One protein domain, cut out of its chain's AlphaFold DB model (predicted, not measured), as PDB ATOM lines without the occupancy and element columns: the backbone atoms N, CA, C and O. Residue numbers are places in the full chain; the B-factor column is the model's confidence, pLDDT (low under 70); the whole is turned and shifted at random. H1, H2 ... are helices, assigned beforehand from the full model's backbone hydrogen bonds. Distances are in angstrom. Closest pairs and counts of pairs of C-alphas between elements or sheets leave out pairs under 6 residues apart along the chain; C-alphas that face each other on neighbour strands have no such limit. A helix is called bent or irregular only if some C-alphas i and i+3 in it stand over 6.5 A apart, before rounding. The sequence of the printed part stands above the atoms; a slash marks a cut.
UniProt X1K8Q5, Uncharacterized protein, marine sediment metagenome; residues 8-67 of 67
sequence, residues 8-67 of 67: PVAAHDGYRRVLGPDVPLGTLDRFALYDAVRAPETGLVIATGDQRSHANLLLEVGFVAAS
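This is residues 8 to 67 of the 67 residues of an uncharacterized protein of marine sediment metagenome (UniProt X1K8Q5). With little regular structure, the printed part is mostly a loop-built ring: H1 and H2 lie on two sides of it, residues 20 to 29 and 39 to 50 run between those sides, and residues 56 to 60 pass through its middle. Residues 61 to 67 stick out as a tail. The printed part has 60 residues with two named helices, H1 then H2, and no named strand; the class is all helix, though named elements hold only 19 residues. It is only just loose, close to compact, with a radius of gyration of the C-alphas of 12.8 A and spans of 38 by 29 by 20 A.

H1, residues 10 to 19, is the longest helix. It is apart from H2, residues 30 to 38, and a short link of 10 residues joins them. In H2 every O i to N i+4 pair is within hydrogen-bond range; in H1, 5 of 6 are.

H1 measures 15.1 A from C-alpha 10 at (158.819, 147.305, 242.287) to C-alpha 19. H1 is neither bent nor irregular, but only just: C-alphas 10 and 13 are 6.0 A apart. H2 measures 12.8 A and ends at C-alpha 38, (157.194, 171.595, 247.338).

The two C-alphas farthest apart, those of Gln 51 and Ser 67, are 38.9 A apart. The printed part has no cut. Residue 67 alone has a pLDDT under 70.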
ATOM      1  N   PRO A   8     163.416 148.841 236.790       75.62
ATOM      2  CA  PRO A   8     162.058 148.702 237.288       75.62
ATOM      3  C   PRO A   8     162.002 148.949 238.799       75.62
ATOM      4  O   PRO A   8     162.724 148.330 239.586       75.62
ATOM      5  N   VAL A   9     161.106 149.843 239.212       84.56
ATOM      6  CA  VAL A   9     160.812 150.114 240.621       84.56
ATOM      7  C   VAL A   9     159.615 149.267 241.030       84.56
ATOM      8  O   VAL A   9     158.489 149.518 240.607       84.56
ATOM      9  N   ALA A  10     159.841 148.285 241.904       85.31
ATOM     10  CA  ALA A  10     158.819 147.305 242.287       85.31
ATOM     11  C   ALA A  10     157.527 147.929 242.856       85.31
ATOM     12  O   ALA A  10     156.449 147.347 242.751       85.31
ATOM     13  N   ALA A  11     157.612 149.118 243.464       89.25
ATOM     14  CA  ALA A  11     156.443 149.829 243.974       89.25
ATOM     15  C   ALA A  11     155.492 150.300 242.854       89.25
ATOM     16  O   ALA A  11     154.276 150.301 243.053       89.25
ATOM     17  N   HIS A  12     156.017 150.640 241.671       91.88
ATOM     18  CA  HIS A  12     155.238 151.237 240.578       91.88
ATOM     19  C   HIS A  12     154.205 150.271 239.999       91.88
ATOM     20  O   HIS A  12     153.083 150.682 239.718       91.88
ATOM     21  N   ASP A  13     154.528 148.981 239.893       91.19
ATOM     22  CA  ASP A  13     153.569 147.964 239.432       91.19
ATOM     23  C   ASP A  13     152.402 147.793 240.410       91.19
ATOM     24  O   ASP A  13     151.258 147.566 240.009       91.19
ATOM     25  N   GLY A  14     152.675 147.956 241.708       93.00
ATOM     26  CA  GLY A  14     151.643 148.035 242.735       93.00
ATOM     27  C   GLY A  14     150.697 149.209 242.495       93.00
ATOM     28  O   GLY A  14     149.484 149.008 242.494       93.00
ATOM     29  N   TYR A  15     151.243 150.399 242.237       94.69
ATOM     30  CA  TYR A  15     150.448 151.600 241.975       94.69
ATOM     31  C   TYR A  15     149.589 151.460 240.717       94.69
ATOM     32  O   TYR A  15     148.386 151.684 240.798       94.69
ATOM     33  N   ARG A  16     150.158 150.997 239.592       94.12
ATOM     34  CA  ARG A  16     149.410 150.771 238.337       94.12
ATOM     35  C   ARG A  16     148.206 149.860 238.541       94.12
ATOM     36  O   ARG A  16     147.110 150.155 238.083       94.12
ATOM     37  N   ARG A  17     148.407 148.755 239.262       95.06
ATOM     38  CA  ARG A  17     147.343 147.787 239.542       95.06
ATOM     39  C   ARG A  17     146.234 148.361 240.423       95.06
ATOM     40  O   ARG A  17     145.085 147.999 240.219       95.06
ATOM     41  N   VAL A  18     146.570 149.195 241.408       96.12
ATOM     42  CA  VAL A  18     145.580 149.787 242.325       96.12
ATOM     43  C   VAL A  18     144.824 150.941 241.668       96.12
ATOM     44  O   VAL A  18     143.613 151.027 241.832       96.12
ATOM     45  N   LEU A  19     145.520 151.808 240.930       94.06
ATOM     46  CA  LEU A  19     144.919 152.959 240.248       94.06
ATOM     47  C   LEU A  19     144.054 152.545 239.047       94.06
ATOM     48  O   LEU A  19     143.059 153.202 238.762       94.06
ATOM     49  N   GLY A  20     144.401 151.443 238.378       94.50
ATOM     50  CA  GLY A  20     143.681 150.961 237.203       94.50
ATOM     51  C   GLY A  20     144.071 151.689 235.907       94.50
ATOM     52  O   GLY A  20     144.882 152.615 235.926       94.50
ATOM     53  N   PRO A  21     143.532 151.243 234.758       93.31
ATOM     54  CA  PRO A  21     143.918 151.749 233.438       93.31
ATOM     55  C   PRO A  21     143.401 153.164 233.143       93.31
ATOM     56  O   PRO A  21     143.959 153.841 232.285       93.31
ATOM     57  N   ASP A  22     142.361 153.606 233.849       90.69
ATOM     58  CA  ASP A  22     141.707 154.896 233.603       90.69
ATOM     59  C   ASP A  22     142.451 156.076 234.248       90.69
ATOM     60  O   ASP A  22     142.136 157.234 233.980       90.69
ATOM     61  N   VAL A  23     143.449 155.797 235.095       91.94
ATOM     62  CA  VAL A  23     144.270 156.815 235.755       91.94
ATOM     63  C   VAL A  23     145.627 156.905 235.054       91.94
ATOM     64  O   VAL A  23     146.430 155.970 235.149       91.94
ATOM     65  N   PRO A  24     145.934 158.028 234.378       91.12
ATOM     66  CA  PRO A  24     147.242 158.238 233.778       91.12
ATOM     67  C   PRO A  24     148.342 158.179 234.840       91.12
ATOM     68  O   PRO A  24     148.276 158.870 235.856       91.12
ATOM     69  N   LEU A  25     149.379 157.377 234.591       92.50
ATOM     70  CA  LEU A  25     150.538 157.281 235.472       92.50
ATOM     71  C   LEU A  25     151.828 157.496 234.681       92.50
ATOM     72  O   LEU A  25     152.201 156.673 233.843       92.50
ATOM     73  N   GLY A  26     152.513 158.597 234.981       92.06
ATOM     74  CA  GLY A  26     153.847 158.914 234.477       92.06
ATOM     75  C   GLY A  26     154.941 158.700 235.524       92.06
ATOM     76  O   GLY A  26     154.688 158.272 236.650       92.06
ATOM     77  N   THR A  27     156.176 159.025 235.150       91.94
ATOM     78  CA  THR A  27     157.339 159.005 236.044       91.94
ATOM     79  C   THR A  27     158.040 160.354 236.023       91.94
ATOM     80  O   THR A  27     158.249 160.920 234.953       91.94
ATOM     81  N   LEU A  28     158.451 160.830 237.196       92.44
ATOM     82  CA  LEU A  28     159.342 161.977 237.353       92.44
ATOM     83  C   LEU A  28     160.702 161.491 237.847       92.44
ATOM     84  O   LEU A  28     160.781 160.517 238.603       92.44
ATOM     85  N   ASP A  29     161.766 162.188 237.453       89.94
ATOM     86  CA  ASP A  29     163.047 162.001 238.121       89.94
ATOM     87  C   ASP A  29     162.969 162.470 239.585       89.94
ATOM     88  O   ASP A  29     162.022 163.127 240.031       89.94
ATOM     89  N   ARG A  30     163.988 162.103 240.359       88.31
ATOM     90  CA  ARG A  30     164.018 162.354 241.800       88.31
ATOM     91  C   ARG A  30     163.910 163.838 242.159       88.31
ATOM     92  O   ARG A  30     163.251 164.154 243.147       88.31
ATOM     93  N   PHE A  31     164.597 164.720 241.436       92.69
ATOM     94  CA  PHE A  31     164.627 166.140 241.782       92.69
ATOM     95  C   PHE A  31     163.347 166.832 241.323       92.69
ATOM     96  O   PHE A  31     162.746 167.545 242.121       92.69
ATOM     97  N   ALA A  32     162.857 166.505 240.126       95.31
ATOM     98  CA  ALA A  32     161.572 166.970 239.622       95.31
ATOM     99  C   ALA A  32     160.410 166.586 240.554       95.31
ATOM    100  O   ALA A  32     159.537 167.408 240.825       95.31
ATOM    101  N   LEU A  33     160.419 165.366 241.110       94.56
ATOM    102  CA  LEU A  33     159.421 164.952 242.099       94.56
ATOM    103  C   LEU A  33     159.483 165.820 243.366       94.56
ATOM    104  O   LEU A  33     158.445 166.212 243.895       94.56
ATOM    105  N   TYR A  34     160.679 166.119 243.879       94.31
ATOM    106  CA  TYR A  34     160.821 166.951 245.076       94.31
ATOM    107  C   TYR A  34     160.395 168.396 244.846       94.31
ATOM    108  O   TYR A  34     159.786 168.985 245.740       94.31
ATOM    109  N   ASP A  35     160.698 168.951 243.676       97.31
ATOM    110  CA  ASP A  35     160.254 170.289 243.302       97.31
ATOM    111  C   ASP A  35     158.722 170.335 243.217       97.31
ATOM    112  O   ASP A  35     158.109 171.206 243.832       97.31
ATOM    113  N   ALA A  36     158.092 169.338 242.585       97.12
ATOM    114  CA  ALA A  36     156.634 169.233 242.504       97.12
ATOM    115  C   ALA A  36     155.966 169.096 243.887       97.12
ATOM    116  O   ALA A  36     154.996 169.789 244.184       97.12
ATOM    117  N   VAL A  37     156.522 168.269 244.782       96.81
ATOM    118  CA  VAL A  37     156.020 168.096 246.161       96.81
ATOM    119  C   VAL A  37     156.103 169.390 246.985       96.81
ATOM    120  O   VAL A  37     155.339 169.568 247.931       96.81
ATOM    121  N   ARG A  38     157.031 170.297 246.659       96.56
ATOM    122  CA  ARG A  38     157.194 171.595 247.338       96.56
ATOM    123  C   ARG A  38     156.418 172.730 246.670       96.56
ATOM    124  O   ARG A  38     156.428 173.843 247.196       96.56
ATOM    125  N   ALA A  39     155.800 172.471 245.524       97.81
ATOM    126  CA  ALA A  39     155.065 173.473 244.778       97.81
ATOM    127  C   ALA A  39     153.778 173.887 245.528       97.81
ATOM    128  O   ALA A  39     153.209 173.065 246.255       97.81
ATOM    129  N   PRO A  40     153.302 175.135 245.365       97.50
ATOM    130  CA  PRO A  40     152.072 175.626 246.000       97.50
ATOM    131  C   PRO A  40     150.821 174.774 245.733       97.50
ATOM    132  O   PRO A  40     149.872 174.810 246.511       97.50
ATOM    133  N   GLU A  41     150.815 174.012 244.642       96.50
ATOM    134  CA  GLU A  41     149.734 173.120 244.225       96.50
ATOM    135  C   GLU A  41     149.644 171.848 245.090       96.50
ATOM    136  O   GLU A  41     148.590 171.210 245.148       96.50
ATOM    137  N   THR A  42     150.715 171.480 245.805       97.38
ATOM    138  CA  THR A  42     150.711 170.323 246.707       97.38
ATOM    139  C   THR A  42     150.076 170.693 248.049       97.38
ATOM    140  O   THR A  42     150.710 171.273 248.927       97.38
ATOM    141  N   GLY A  43     148.811 170.312 248.238       96.75
ATOM    142  CA  GLY A  43     148.061 170.612 249.465       96.75
ATOM    143  C   GLY A  43     148.286 169.649 250.642       96.75
ATOM    144  O   GLY A  43     148.005 170.009 251.784       96.75
ATOM    145  N   LEU A  44     148.768 168.423 250.397       96.81
ATOM    146  CA  LEU A  44     148.967 167.398 251.428       96.81
ATOM    147  C   LEU A  44     150.159 166.500 251.091       96.81
ATOM    148  O   LEU A  44     150.260 165.974 249.987       96.81
ATOM    149  N   VAL A  45     151.006 166.248 252.090       97.12
ATOM    150  CA  VAL A  45     152.092 165.264 252.018       97.12
ATOM    151  C   VAL A  45     151.905 164.237 253.128       97.12
ATOM    152  O   VAL A  45     151.810 164.593 254.302       97.12
ATOM    153  N   ILE A  46     151.883 162.953 252.761       97.38
ATOM    154  CA  ILE A  46     151.816 161.835 253.708       97.38
ATOM    155  C   ILE A  46     153.182 161.150 253.743       97.38
ATOM    156  O   ILE A  46     153.562 160.447 252.808       97.38
ATOM    157  N   ALA A  47     153.915 161.332 254.841       96.19
ATOM    158  CA  ALA A  47     155.156 160.607 255.088       96.19
ATOM    159  C   ALA A  47     154.838 159.233 255.693       96.19
ATOM    160  O   ALA A  47     154.340 159.135 256.814       96.19
ATOM    161  N   THR A  48     155.105 158.166 254.939       95.81
ATOM    162  CA  THR A  48     154.892 156.783 255.389       95.81
ATOM    163  C   THR A  48     156.184 156.177 255.944       95.81
ATOM    164  O   THR A  48     157.271 156.722 255.766       95.81
ATOM    165  N   GLY A  49     156.079 155.018 256.601       96.56
ATOM    166  CA  GLY A  49     157.236 154.207 256.999       96.56
ATOM    167  C   GLY A  49     157.765 153.269 255.905       96.56
ATOM    168  O   GLY A  49     158.531 152.360 256.226       96.56
ATOM    169  N   ASP A  50     157.344 153.424 254.644       93.50
ATOM    170  CA  ASP A  50     157.741 152.532 253.548       93.50
ATOM    171  C   ASP A  50     159.257 152.592 253.296       93.50
ATOM    172  O   ASP A  50     159.836 153.660 253.114       93.50
ATOM    173  N   GLN A  51     159.906 151.428 253.303       92.19
ATOM    174  CA  GLN A  51     161.358 151.295 253.141       92.19
ATOM    175  C   GLN A  51     161.767 150.951 251.701       92.19
ATOM    176  O   GLN A  51     162.955 150.816 251.400       92.19
ATOM    177  N   ARG A  52     160.802 150.764 250.790       90.69
ATOM    178  CA  ARG A  52     161.085 150.433 249.391       90.69
ATOM    179  C   ARG A  52     161.658 151.648 248.663       90.69
ATOM    180  O   ARG A  52     161.181 152.773 248.792       90.69
ATOM    181  N   SER A  53     162.680 151.412 247.841       87.75
ATOM    182  CA  SER A  53     163.308 152.469 247.045       87.75
ATOM    183  C   SER A  53     162.309 153.072 246.051       87.75
ATOM    184  O   SER A  53     161.611 152.330 245.364       87.75
ATOM    185  N   HIS A  54     162.261 154.407 245.963       90.12
ATOM    186  CA  HIS A  54     161.395 155.162 245.043       90.12
ATOM    187  C   HIS A  54     159.889 154.845 245.171       90.12
ATOM    188  O   HIS A  54     159.131 155.018 244.218       90.12
ATOM    189  N   ALA A  55     159.444 154.428 246.361       93.19
ATOM    190  CA  ALA A  55     158.039 154.195 246.692       93.19
ATOM    191  C   ALA A  55     157.304 155.493 247.078       93.19
ATOM    192  O   ALA A  55     156.666 155.581 248.125       93.19
ATOM    193  N   ASN A  56     157.428 156.514 246.231       94.31
ATOM    194  CA  ASN A  56     156.710 157.778 246.365       94.31
ATOM    195  C   ASN A  56     155.791 157.960 245.159       94.31
ATOM    196  O   ASN A  56     156.134 157.552 244.049       94.31
ATOM    197  N   LEU A  57     154.649 158.601 245.382       95.31
ATOM    198  CA  LEU A  57     153.682 158.936 244.348       95.31
ATOM    199  C   LEU A  57     153.137 160.337 244.619       95.31
ATOM    200  O   LEU A  57     152.814 160.657 245.762       95.31
ATOM    201  N   LEU A  58     153.038 161.149 243.569       96.81
ATOM    202  CA  LEU A  58     152.308 162.410 243.576       96.81
ATOM    203  C   LEU A  58     150.967 162.170 242.881       96.81
ATOM    204  O   LEU A  58     150.937 161.610 241.785       96.81
ATOM    205  N   LEU A  59     149.873 162.544 243.542       95.75
ATOM    206  CA  LEU A  59     148.520 162.405 243.015       95.75
ATOM    207  C   LEU A  59     147.953 163.787 242.721       95.75
ATOM    208  O   LEU A  59     147.875 164.629 243.616       95.75
ATOM    209  N   GLU A  60     147.519 163.988 241.485       94.06
ATOM    210  CA  GLU A  60     146.787 165.181 241.077       94.06
ATOM    211  C   GLU A  60     145.288 164.914 241.201       94.06
ATOM    212  O   GLU A  60     144.757 163.954 240.640       94.06
ATOM    213  N   VAL A  61     144.593 165.754 241.966       91.88
ATOM    214  CA  VAL A  61     143.141 165.647 242.132       91.88
ATOM    215  C   VAL A  61     142.472 166.493 241.058       91.88
ATOM    216  O   VAL A  61     142.461 167.719 241.134       91.88
ATOM    217  N   GLY A  62     141.909 165.822 240.057       87.44
ATOM    218  CA  GLY A  62     141.125 166.432 238.989       87.44
ATOM    219  C   GLY A  62     139.663 165.995 239.024       87.44
ATOM    220  O   GLY A  62     139.303 164.987 239.632       87.44
ATOM    221  N   PHE A  63     138.808 166.751 238.339       86.75
ATOM    222  CA  PHE A  63     137.446 166.319 238.049       86.75
ATOM    223  C   PHE A  63     137.443 165.437 236.797       86.75
ATOM    224  O   PHE A  63     137.925 165.856 235.745       86.75
ATOM    225  N   VAL A  64     136.860 164.244 236.899       75.94
ATOM    226  CA  VAL A  64     136.560 163.391 235.744       75.94
ATOM    227  C   VAL A  64     135.054 163.464 235.515       75.94
ATOM    228  O   VAL A  64     134.276 163.099 236.397       75.94
ATOM    229  N   ALA A  65     134.634 163.974 234.356       76.56
ATOM    230  CA  ALA A  65     133.221 163.988 233.999       76.56
ATOM    231  C   ALA A  65     132.722 162.545 233.852       76.56
ATOM    232  O   ALA A  65     133.345 161.743 233.155       76.56
ATOM    233  N   ALA A  66     131.609 162.216 234.508       74.94
ATOM    234  CA  ALA A  66     130.962 160.926 234.313       74.94
ATOM    235  C   ALA A  66     130.558 160.782 232.836       74.94
ATOM    236  O   ALA A  66     129.971 161.706 232.269       74.94
ATOM    237  N   SER A  67     130.924 159.650 232.230       63.09
ATOM    238  CA  SER A  67     130.495 159.256 230.880       63.09
ATOM    239  C   SER A  67     129.149 158.548 230.918       63.09
ATOM    240  O   SER A  67     128.912 157.809 231.901       63.09
TER     241      SER A  67